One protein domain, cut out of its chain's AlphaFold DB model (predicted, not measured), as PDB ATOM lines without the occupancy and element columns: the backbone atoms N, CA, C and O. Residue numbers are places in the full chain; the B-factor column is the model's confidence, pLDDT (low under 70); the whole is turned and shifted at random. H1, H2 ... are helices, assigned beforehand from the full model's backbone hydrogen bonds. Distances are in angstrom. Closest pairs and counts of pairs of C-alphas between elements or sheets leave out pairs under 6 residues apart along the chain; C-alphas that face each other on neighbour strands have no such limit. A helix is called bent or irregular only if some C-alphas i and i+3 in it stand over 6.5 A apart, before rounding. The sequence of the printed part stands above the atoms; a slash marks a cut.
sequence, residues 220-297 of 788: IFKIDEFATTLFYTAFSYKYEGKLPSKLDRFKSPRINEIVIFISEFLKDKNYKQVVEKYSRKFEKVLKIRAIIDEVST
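What this domain is: This is residues 220 to 297 of the 788 residues of the protein "TIGR02687 family protein" of Alkaliphilus sp (UniProt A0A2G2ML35). What is the main picture? The longest helix, H4, makes a V with H3, and the V closes on H1 in the middle, while H2 packs on H1 from roughly the other side. The V's corner sticks out at residues 268 to 273, and short H5 follows H4's far end. What are the figures? The printed part has 78 residues, with named helices H1 to H5 in chain order and no named strand: all helix, compact, radius of gyration of the C-alphas 12.6 A, spans 35 by 30 by 21 A.

Where its parts are: Where is the longest helix? H4, residues 269 to 285, measures 24.6 A and ends at C-alpha 285 (-25.288, 46.099, 38.170). It is irregular, with C-alphas 270 and 273 8.2 A apart, and has a kink of 32 degrees near residue 276. Where are the others? H3 is residues 255 to 267, 18.3 A; H1, residues 223 to 238, 23.4 A, begins at C-alpha 223 (-28.091, 32.779, 40.763). H5 is residues 288 to 293; H2, residues 245 to 250, is only just irregular, with C-alphas 246 and 249 6.7 A apart.

How they stand to each other: What does H4 meet? It touches H3 only at the corner, closest C-alphas Leu 266 and Val 275, 6.2 A, at a steep tilt of 58 degrees, opposite ways. H1 is close but not clearly touching, closest C-alphas Thr 228 and Phe 282, 6.4 A; so is H5, Glu 283 and Arg 289, 7.3 A. What touches H1? H3 touches its residues 230 to 237 alone, about perpendicular at 81 degrees, closest C-alphas Ala 234 and Val 259, 4.9 A. H2 touches it at a steep tilt of 61 degrees, closest C-alphas Thr 229 and Phe 250, 4.5 A. How do the backbones run? Every O i to N i+4 pair is within hydrogen-bond range in H3 and H5, 11 of 12 in H1, 10 of 13 in H4 and 0 of 2 in H2, where 2 of 3 O i to N i+3 pairs are.

The domain as a whole: How large is it? The two C-alphas farthest apart, Ile 220 and Ser 296, are 37.7 A apart. Is anything missing or unsure? The printed part has no cut and no long link, and no printed residue is under 70 in pLDDT.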
ATOM      1  N   ILE A 220     -18.885  27.294  40.581       85.25
ATOM      2  CA  ILE A 220     -19.884  27.448  41.638       85.25
ATOM      3  C   ILE A 220     -21.085  28.208  41.084       85.25
ATOM      4  O   ILE A 220     -20.968  29.353  40.646       85.25
ATOM      5  N   PHE A 221     -22.263  27.592  41.150       89.00
ATOM      6  CA  PHE A 221     -23.490  28.231  40.701       89.00
ATOM      7  C   PHE A 221     -23.924  29.355  41.645       89.00
ATOM      8  O   PHE A 221     -24.259  29.124  42.807       89.00
ATOM      9  N   LYS A 222     -23.976  30.579  41.117       91.38
ATOM     10  CA  LYS A 222     -24.557  31.739  41.795       91.38
ATOM     11  C   LYS A 222     -25.672  32.319  40.942       91.38
ATOM     12  O   LYS A 222     -25.428  32.801  39.838       91.38
ATOM     13  N   ILE A 223     -26.889  32.331  41.486       92.31
ATOM     14  CA  ILE A 223     -28.091  32.779  40.763       92.31
ATOM     15  C   ILE A 223     -27.934  34.219  40.253       92.31
ATOM     16  O   ILE A 223     -28.324  34.507  39.125       92.31
ATOM     17  N   ASP A 224     -27.318  35.107  41.036       91.62
ATOM     18  CA  ASP A 224     -27.123  36.505  40.638       91.62
ATOM     19  C   ASP A 224     -26.146  36.674  39.470       91.62
ATOM     20  O   ASP A 224     -26.406  37.455  38.554       91.62
ATOM     21  N   GLU A 225     -25.045  35.921  39.457       92.81
ATOM     22  CA  GLU A 225     -24.098  35.934  38.338       92.81
ATOM     23  C   GLU A 225     -24.708  35.270  37.102       92.81
ATOM     24  O   GLU A 225     -24.603  35.811  36.005       92.81
ATOM     25  N   PHE A 226     -25.421  34.153  37.278       95.38
ATOM     26  CA  PHE A 226     -26.148  33.485  36.201       95.38
ATOM     27  C   PHE A 226     -27.182  34.412  35.554       95.38
ATOM     28  O   PHE A 226     -27.168  34.607  34.339       95.38
ATOM     29  N   ALA A 227     -28.037  35.048  36.352       95.12
ATOM     30  CA  ALA A 227     -29.022  35.995  35.854       95.12
ATOM     31  C   ALA A 227     -28.353  37.216  35.192       95.12
ATOM     32  O   ALA A 227     -28.787  37.646  34.124       95.12
ATOM     33  N   THR A 228     -27.240  37.716  35.741       95.06
ATOM     34  CA  THR A 228     -26.438  38.771  35.095       95.06
ATOM     35  C   THR A 228     -25.944  38.331  33.713       95.06
ATOM     36  O   THR A 228     -26.077  39.090  32.754       95.06
ATOM     37  N   THR A 229     -25.448  37.096  33.576       95.81
ATOM     38  CA  THR A 229     -25.029  36.498  32.297       95.81
ATOM     39  C   THR A 229     -26.171  36.427  31.286       95.81
ATOM     40  O   THR A 229     -25.965  36.776  30.121       95.81
ATOM     41  N   LEU A 230     -27.377  36.031  31.710       96.75
ATOM     42  CA  LEU A 230     -28.546  35.970  30.825       96.75
ATOM     43  C   LEU A 230     -28.900  37.356  30.264       96.75
ATOM     44  O   LEU A 230     -28.972  37.545  29.048       96.75
ATOM     45  N   PHE A 231     -29.077  38.342  31.147       96.38
ATOM     46  CA  PHE A 231     -29.467  39.698  30.755       96.38
ATOM     47  C   PHE A 231     -28.362  40.398  29.949       96.38
ATOM     48  O   PHE A 231     -28.648  41.006  28.917       96.38
ATOM     49  N   TYR A 232     -27.096  40.281  30.360       96.38
ATOM     50  CA  TYR A 232     -25.974  40.861  29.616       96.38
ATOM     51  C   TYR A 232     -25.833  40.245  28.224       96.38
ATOM     52  O   TYR A 232     -25.727  40.981  27.245       96.38
ATOM     53  N   THR A 233     -25.891  38.913  28.109       96.25
ATOM     54  CA  THR A 233     -25.774  38.238  26.808       96.25
ATOM     55  C   THR A 233     -26.904  38.675  25.873       96.25
ATOM     56  O   THR A 233     -26.627  39.087  24.746       96.25
ATOM     57  N   ALA A 234     -28.155  38.706  26.353       95.94
ATOM     58  CA  ALA A 234     -29.298  39.161  25.558       95.94
ATOM     59  C   ALA A 234     -29.186  40.632  25.117       95.94
ATOM     60  O   ALA A 234     -29.513  40.960  23.978       95.94
ATOM     61  N   PHE A 235     -28.707  41.522  25.994       95.62
ATOM     62  CA  PHE A 235     -28.435  42.920  25.642       95.62
ATOM     63  C   PHE A 235     -27.317  43.044  24.602       95.62
ATOM     64  O   PHE A 235     -27.507  43.690  23.574       95.62
ATOM     65  N   SER A 236     -26.184  42.376  24.833       94.69
ATOM     66  CA  SER A 236     -25.009  42.441  23.957       94.69
ATOM     67  C   SER A 236     -25.270  41.928  22.541       94.69
ATOM     68  O   SER A 236     -24.605  42.366  21.612       94.69
ATOM     69  N   TYR A 237     -26.240  41.025  22.364       94.62
ATOM     70  CA  TYR A 237     -26.603  40.490  21.054       94.62
ATOM     71  C   TYR A 237     -27.263  41.532  20.142       94.62
ATOM     72  O   TYR A 237     -27.008  41.542  18.942       94.62
ATOM     73  N   LYS A 238     -28.121  42.399  20.700       91.94
ATOM     74  CA  LYS A 238     -28.845  43.428  19.929       91.94
ATOM     75  C   LYS A 238     -28.139  44.787  19.910       91.94
ATOM     76  O   LYS A 238     -28.555  45.665  19.160       91.94
ATOM     77  N   TYR A 239     -27.132  44.971  20.759       94.38
ATOM     78  CA  TYR A 239     -26.387  46.216  20.886       94.38
ATOM     79  C   TYR A 239     -25.287  46.301  19.824       94.38
ATOM     80  O   TYR A 239     -24.458  45.402  19.711       94.38
ATOM     81  N   GLU A 240     -25.262  47.395  19.065       92.00
ATOM     82  CA  GLU A 240     -24.347  47.597  17.929       92.00
ATOM     83  C   GLU A 240     -23.153  48.519  18.275       92.00
ATOM     84  O   GLU A 240     -22.321  48.819  17.422       92.00
ATOM     85  N   GLY A 241     -23.035  48.970  19.531       88.38
ATOM     86  CA  GLY A 241     -21.908  49.778  20.014       88.38
ATOM     87  C   GLY A 241     -20.754  48.960  20.616       88.38
ATOM     88  O   GLY A 241     -20.825  47.740  20.762       88.38
ATOM     89  N   LYS A 242     -19.684  49.646  21.043       88.88
ATOM     90  CA  LYS A 242     -18.591  49.017  21.808       88.88
ATOM     91  C   LYS A 242     -19.028  48.772  23.254       88.88
ATOM     92  O   LYS A 242     -19.559  49.676  23.896       88.88
ATOM     93  N   LEU A 243     -18.799  47.560  23.762       89.81
ATOM     94  CA  LEU A 243     -19.071  47.189  25.154       89.81
ATOM     95  C   LEU A 243     -17.782  47.207  25.990       89.81
ATOM     96  O   LEU A 243     -16.710  46.907  25.459       89.81
ATOM     97  N   PRO A 244     -17.856  47.525  27.297       90.12
ATOM     98  CA  PRO A 244     -16.701  47.441  28.185       90.12
ATOM     99  C   PRO A 244     -16.176  46.004  28.305       90.12
ATOM    100  O   PRO A 244     -16.904  45.114  28.740       90.12
ATOM    101  N   SER A 245     -14.883  45.796  28.038       89.75
ATOM    102  CA  SER A 245     -14.244  44.465  28.069       89.75
ATOM    103  C   SER A 245     -14.376  43.740  29.414       89.75
ATOM    104  O   SER A 245     -14.476  42.519  29.473       89.75
ATOM    105  N   LYS A 246     -14.459  44.486  30.527       91.00
ATOM    106  CA  LYS A 246     -14.697  43.925  31.871       91.00
ATOM    107  C   LYS A 246     -16.008  43.135  31.975       91.00
ATOM    108  O   LYS A 246     -16.126  42.283  32.855       91.00
ATOM    109  N   LEU A 247     -16.995  43.425  31.126       91.50
ATOM    110  CA  LEU A 247     -18.289  42.743  31.127       91.50
ATOM    111  C   LEU A 247     -18.294  41.470  30.273       91.50
ATOM    112  O   LEU A 247     -19.194  40.651  30.441       91.50
ATOM    113  N   ASP A 248     -17.273  41.229  29.445       89.38
ATOM    114  CA  ASP A 248     -17.198  40.035  28.590       89.38
ATOM    115  C   ASP A 248     -17.150  38.722  29.382       89.38
ATOM    116  O   ASP A 248     -17.550  37.676  28.868       89.38
ATOM    117  N   ARG A 249     -16.777  38.775  30.668       91.06
ATOM    118  CA  ARG A 249     -16.908  37.635  31.592       91.06
ATOM    119  C   ARG A 249     -18.346  37.107  31.685       91.06
ATOM    120  O   ARG A 249     -18.546  35.906  31.807       91.06
ATOM    121  N   PHE A 250     -19.343  37.986  31.555       92.19
ATOM    122  CA  PHE A 250     -20.764  37.635  31.584       92.19
ATOM    123  C   PHE A 250     -21.303  37.213  30.212       92.19
ATOM    124  O   PHE A 250     -22.485  36.898  30.093       92.19
ATOM    125  N   LYS A 251     -20.478  37.208  29.158       93.12
ATOM    126  CA  LYS A 251     -20.899  36.774  27.825       93.12
ATOM    127  C   LYS A 251     -20.888  35.253  27.735       93.12
ATOM    128  O   LYS A 251     -19.836  34.614  27.863       93.12
ATOM    129  N   SER A 252     -22.052  34.673  27.471       94.94
ATOM    130  CA  SER A 252     -22.189  33.237  27.240       94.94
ATOM    131  C   SER A 252     -21.947  32.861  25.768       94.94
ATOM    132  O   SER A 252     -22.277  33.646  24.876       94.94
ATOM    133  N   PRO A 253     -21.406  31.656  25.483       93.88
ATOM    134  CA  PRO A 253     -21.357  31.105  24.127       93.88
ATOM    135  C   PRO A 253     -22.740  30.692  23.584       93.88
ATOM    136  O   PRO A 253     -22.909  30.590  22.372       93.88
ATOM    137  N   ARG A 254     -23.743  30.472  24.449       95.94
ATOM    138  CA  ARG A 254     -25.114  30.048  24.094       95.94
ATOM    139  C   ARG A 254     -26.028  31.247  23.838       95.94
ATOM    140  O   ARG A 254     -27.022  31.465  24.531       95.94
ATOM    141  N   ILE A 255     -25.633  32.090  22.884       94.69
ATOM    142  CA  ILE A 255     -26.288  33.385  22.645       94.69
ATOM    143  C   ILE A 255     -27.742  33.195  22.202       94.69
ATOM    144  O   ILE A 255     -28.635  33.837  22.751       94.69
ATOM    145  N   ASN A 256     -27.986  32.307  21.236       95.44
ATOM    146  CA  ASN A 256     -29.314  32.114  20.653       95.44
ATOM    147  C   ASN A 256     -30.309  31.593  21.694       95.44
ATOM    148  O   ASN A 256     -31.408  32.127  21.817       95.44
ATOM    149  N   GLU A 257     -29.906  30.596  22.481       95.75
ATOM    150  CA  GLU A 257     -30.725  30.003  23.535       95.75
ATOM    151  C   GLU A 257     -31.091  31.039  24.606       95.75
ATOM    152  O   GLU A 257     -32.252  31.135  24.999       95.75
ATOM    153  N   ILE A 258     -30.132  31.876  25.025       96.88
ATOM    154  CA  ILE A 258     -30.383  32.948  25.999       96.88
ATOM    155  C   ILE A 258     -31.296  34.032  25.426       96.88
ATOM    156  O   ILE A 258     -32.194  34.502  26.122       96.88
ATOM    157  N   VAL A 259     -31.070  34.458  24.182       95.44
ATOM    158  CA  VAL A 259     -31.887  35.502  23.545       95.44
ATOM    159  C   VAL A 259     -33.334  35.035  23.410       95.44
ATOM    160  O   VAL A 259     -34.239  35.810  23.720       95.44
ATOM    161  N   ILE A 260     -33.557  33.777  23.013       95.44
ATOM    162  CA  ILE A 260     -34.895  33.179  22.947       95.44
ATOM    163  C   ILE A 260     -35.521  33.163  24.343       95.44
ATOM    164  O   ILE A 260     -36.572  33.780  24.524       95.44
ATOM    165  N   PHE A 261     -34.831  32.590  25.336       97.00
ATOM    166  CA  PHE A 261     -35.306  32.520  26.720       97.00
ATOM    167  C   PHE A 261     -35.686  33.896  27.281       97.00
ATOM    168  O   PHE A 261     -36.793  34.079  27.780       97.00
ATOM    169  N   ILE A 262     -34.801  34.895  27.167       95.94
ATOM    170  CA  ILE A 262     -35.074  36.255  27.646       95.94
ATOM    171  C   ILE A 262     -36.240  36.869  26.873       95.94
ATOM    172  O   ILE A 262     -37.111  37.484  27.482       95.94
ATOM    173  N   SER A 263     -36.314  36.691  25.553       92.38
ATOM    174  CA  SER A 263     -37.422  37.240  24.767       92.38
ATOM    175  C   SER A 263     -38.780  36.660  25.173       92.38
ATOM    176  O   SER A 263     -39.767  37.394  25.202       92.38
ATOM    177  N   GLU A 264     -38.837  35.374  25.518       93.88
ATOM    178  CA  GLU A 264     -40.043  34.716  26.017       93.88
ATOM    179  C   GLU A 264     -40.350  35.139  27.451       93.88
ATOM    180  O   GLU A 264     -41.488  35.492  27.755       93.88
ATOM    181  N   PHE A 265     -39.331  35.202  28.309       94.69
ATOM    182  CA  PHE A 265     -39.467  35.633  29.695       94.69
ATOM    183  C   PHE A 265     -40.021  37.057  29.798       94.69
ATOM    184  O   PHE A 265     -40.951  37.298  30.562       94.69
ATOM    185  N   LEU A 266     -39.521  37.983  28.971       91.31
ATOM    186  CA  LEU A 266     -40.001  39.368  28.916       91.31
ATOM    187  C   LEU A 266     -41.448  39.484  28.397       91.31
ATOM    188  O   LEU A 266     -42.150  40.429  28.760       91.31
ATOM    189  N   LYS A 267     -41.911  38.546  27.556       91.31
ATOM    190  CA  LYS A 267     -43.291  38.513  27.022       91.31
ATOM    191  C   LYS A 267     -44.290  37.857  27.973       91.31
ATOM    192  O   LYS A 267     -45.499  38.054  27.817       91.31
ATOM    193  N   ASP A 268     -43.811  37.066  28.925       91.88
ATOM    194  CA  ASP A 268     -44.655  36.260  29.792       91.88
ATOM    195  C   ASP A 268     -45.398  37.122  30.824       91.88
ATOM    196  O   ASP A 268     -44.828  37.689  31.763       91.88
ATOM    197  N   LYS A 269     -46.724  37.200  30.669       90.44
ATOM    198  CA  LYS A 269     -47.592  38.005  31.540       90.44
ATOM    199  C   LYS A 269     -47.550  37.541  32.996       90.44
ATOM    200  O   LYS A 269     -47.726  38.379  33.881       90.44
ATOM    201  N   ASN A 270     -47.287  36.257  33.255       91.94
ATOM    202  CA  ASN A 270     -47.222  35.708  34.613       91.94
ATOM    203  C   ASN A 270     -45.994  36.212  35.385       91.94
ATOM    204  O   ASN A 270     -46.006  36.239  36.617       91.94
ATOM    205  N   TYR A 271     -44.957  36.657  34.669       93.06
ATOM    206  CA  TYR A 271     -43.683  37.093  35.239       93.06
ATOM    207  C   TYR A 271     -43.431  38.599  35.096       93.06
ATOM    208  O   TYR A 271     -42.349  39.066  35.446       93.06
ATOM    209  N   LYS A 272     -44.427  39.394  34.674       90.31
ATOM    210  CA  LYS A 272     -44.279  40.843  34.429       90.31
ATOM    211  C   LYS A 272     -43.575  41.595  35.571       90.31
ATOM    212  O   LYS A 272     -42.623  42.328  35.329       90.31
ATOM    213  N   GLN A 273     -44.009  41.398  36.819       91.50
ATOM    214  CA  GLN A 273     -43.414  42.078  37.983       91.50
ATOM    215  C   GLN A 273     -41.976  41.618  38.271       91.50
ATOM    216  O   GLN A 273     -41.143  42.413  38.704       91.50
ATOM    217  N   VAL A 274     -41.686  40.336  38.035       93.94
ATOM    218  CA  VAL A 274     -40.354  39.735  38.219       93.94
ATOM    219  C   VAL A 274     -39.384  40.329  37.199       93.94
ATOM    220  O   VAL A 274     -38.320  40.826  37.560       93.94
ATOM    221  N   VAL A 275     -39.806  40.363  35.938       93.44
ATOM    222  CA  VAL A 275     -39.088  40.968  34.813       93.44
ATOM    223  C   VAL A 275     -38.814  42.457  35.041       93.44
ATOM    224  O   VAL A 275     -37.678  42.899  34.867       93.44
ATOM    225  N   GLU A 276     -39.807  43.236  35.479       92.19
ATOM    226  CA  GLU A 276     -39.627  44.665  35.776       92.19
ATOM    227  C   GLU A 276     -38.568  44.896  36.863       92.19
ATOM    228  O   GLU A 276     -37.681  45.738  36.704       92.19
ATOM    229  N   LYS A 277     -38.612  44.118  37.949       94.50
ATOM    230  CA  LYS A 277     -37.628  44.198  39.037       94.50
ATOM    231  C   LYS A 277     -36.227  43.789  38.581       94.50
ATOM    232  O   LYS A 277     -35.263  44.481  38.906       94.50
ATOM    233  N   TYR A 278     -36.097  42.711  37.808       94.88
ATOM    234  CA  TYR A 278     -34.796  42.282  37.296       94.88
ATOM    235  C   TYR A 278     -34.205  43.248  36.282       94.88
ATOM    236  O   TYR A 278     -33.009  43.530  36.365       94.88
ATOM    237  N   SER A 279     -35.028  43.826  35.402       94.50
ATOM    238  CA  SER A 279     -34.593  44.912  34.523       94.50
ATOM    239  C   SER A 279     -33.930  46.024  35.338       94.50
ATOM    240  O   SER A 279     -32.809  46.415  35.030       94.50
ATOM    241  N   ARG A 280     -34.576  46.480  36.424       94.25
ATOM    242  CA  ARG A 280     -34.047  47.535  37.309       94.25
ATOM    243  C   ARG A 280     -32.822  47.129  38.115       94.25
ATOM    244  O   ARG A 280     -31.966  47.966  38.396       94.25
ATOM    245  N   LYS A 281     -32.740  45.868  38.535       94.94
ATOM    246  CA  LYS A 281     -31.578  45.354  39.265       94.94
ATOM    247  C   LYS A 281     -30.363  45.312  38.341       94.94
ATOM    248  O   LYS A 281     -29.331  45.909  38.649       94.94
ATOM    249  N   PHE A 282     -30.488  44.646  37.198       94.88
ATOM    250  CA  PHE A 282     -29.351  44.384  36.324       94.88
ATOM    251  C   PHE A 282     -28.938  45.585  35.480       94.88
ATOM    252  O   PHE A 282     -27.749  45.704  35.196       94.88
ATOM    253  N   GLU A 283     -29.834  46.534  35.179       94.69
ATOM    254  CA  GLU A 283     -29.411  47.797  34.555       94.69
ATOM    255  C   GLU A 283     -28.416  48.571  35.443       94.69
ATOM    256  O   GLU A 283     -27.471  49.171  34.928       94.69
ATOM    257  N   LYS A 284     -28.572  48.499  36.777       95.12
ATOM    258  CA  LYS A 284     -27.656  49.112  37.753       95.12
ATOM    259  C   LYS A 284     -26.362  48.318  37.901       95.12
ATOM    260  O   LYS A 284     -25.287  48.908  37.856       95.12
ATOM    261  N   VAL A 285     -26.459  46.993  38.040       94.38
ATOM    262  CA  VAL A 285     -25.288  46.099  38.170       94.38
ATOM    263  C   VAL A 285     -24.369  46.215  36.953       94.38
ATOM    264  O   VAL A 285     -23.156  46.340  37.103       94.38
ATOM    265  N   LEU A 286     -24.945  46.229  35.750       94.69
ATOM    266  CA  LEU A 286     -24.210  46.328  34.488       94.69
ATOM    267  C   LEU A 286     -23.882  47.773  34.089       94.69
ATOM    268  O   LEU A 286     -23.200  47.980  33.089       94.69
ATOM    269  N   LYS A 287     -24.354  48.769  34.854       95.12
ATOM    270  CA  LYS A 287     -24.192  50.205  34.570       95.12
ATOM    271  C   LYS A 287     -24.618  50.576  33.143       95.12
ATOM    272  O   LYS A 287     -23.944  51.347  32.465       95.12
ATOM    273  N   ILE A 288     -25.758  50.042  32.703       95.06
ATOM    274  CA  ILE A 288     -26.246  50.179  31.322       95.06
ATOM    275  C   ILE A 288     -26.379  51.646  30.911       95.06
ATOM    276  O   ILE A 288     -25.991  51.979  29.799       95.06
ATOM    277  N   ARG A 289     -26.838  52.525  31.818       94.44
ATOM    278  CA  ARG A 289     -26.940  53.976  31.578       94.44
ATOM    279  C   ARG A 289     -25.619  54.582  31.086       94.44
ATOM    280  O   ARG A 289     -25.607  55.232  30.052       94.44
ATOM    281  N   ALA A 290     -24.515  54.295  31.776       92.62
ATOM    282  CA  ALA A 290     -23.199  54.828  31.423       92.62
ATOM    283  C   ALA A 290     -22.718  54.331  30.049       92.62
ATOM    284  O   ALA A 290     -22.094  55.080  29.312       92.62
ATOM    285  N   ILE A 291     -23.047  53.086  29.685       91.88
ATOM    286  CA  ILE A 291     -22.684  52.513  28.380       91.88
ATOM    287  C   ILE A 291     -23.429  53.225  27.248       91.88
ATOM    288  O   ILE A 291     -22.841  53.540  26.217       91.88
ATOM    289  N   ILE A 292     -24.733  53.448  27.421       93.19
ATOM    290  CA  ILE A 292     -25.569  54.000  26.351       93.19
ATOM    291  C   ILE A 292     -25.484  55.519  26.241       93.19
ATOM    292  O   ILE A 292     -25.658  56.027  25.136       93.19
ATOM    293  N   ASP A 293     -25.162  56.233  27.325       89.44
ATOM    294  CA  ASP A 293     -24.979  57.690  27.312       89.44
ATOM    295  C   ASP A 293     -23.843  58.141  26.374       89.44
ATOM    296  O   ASP A 293     -23.955  59.202  25.764       89.44
ATOM    297  N   GLU A 294     -22.814  57.313  26.172       87.69
ATOM    298  CA  GLU A 294     -21.645  57.621  25.326       87.69
ATOM    299  C   GLU A 294     -21.836  57.318  23.827       87.69
ATOM    300  O   GLU A 294     -20.970  57.636  23.012       87.69
ATOM    301  N   VAL A 295     -22.950  56.695  23.429       91.00
ATOM    302  CA  VAL A 295     -23.188  56.263  22.037       91.00
ATOM    303  C   VAL A 295     -24.447  56.879  21.440       91.00
ATOM    304  O   VAL A 295     -25.318  57.361  22.162       91.00
ATOM    305  N   SER A 296     -24.590  56.842  20.112       90.88
ATOM    306  CA  SER A 296     -25.817  57.273  19.431       90.88
ATOM    307  C   SER A 296     -26.984  56.313  19.698       90.88
ATOM    308  O   SER A 296     -26.799  55.132  19.994       90.88
ATOM    309  N   THR A 297     -28.213  56.822  19.581       91.44
ATOM    310  CA  THR A 297     -29.435  56.032  19.812       91.44
ATOM    311  C   THR A 297     -29.594  54.878  18.820       91.44
ATOM    312  O   THR A 297     -30.133  53.834  19.187       91.44
TER     313      THR A 297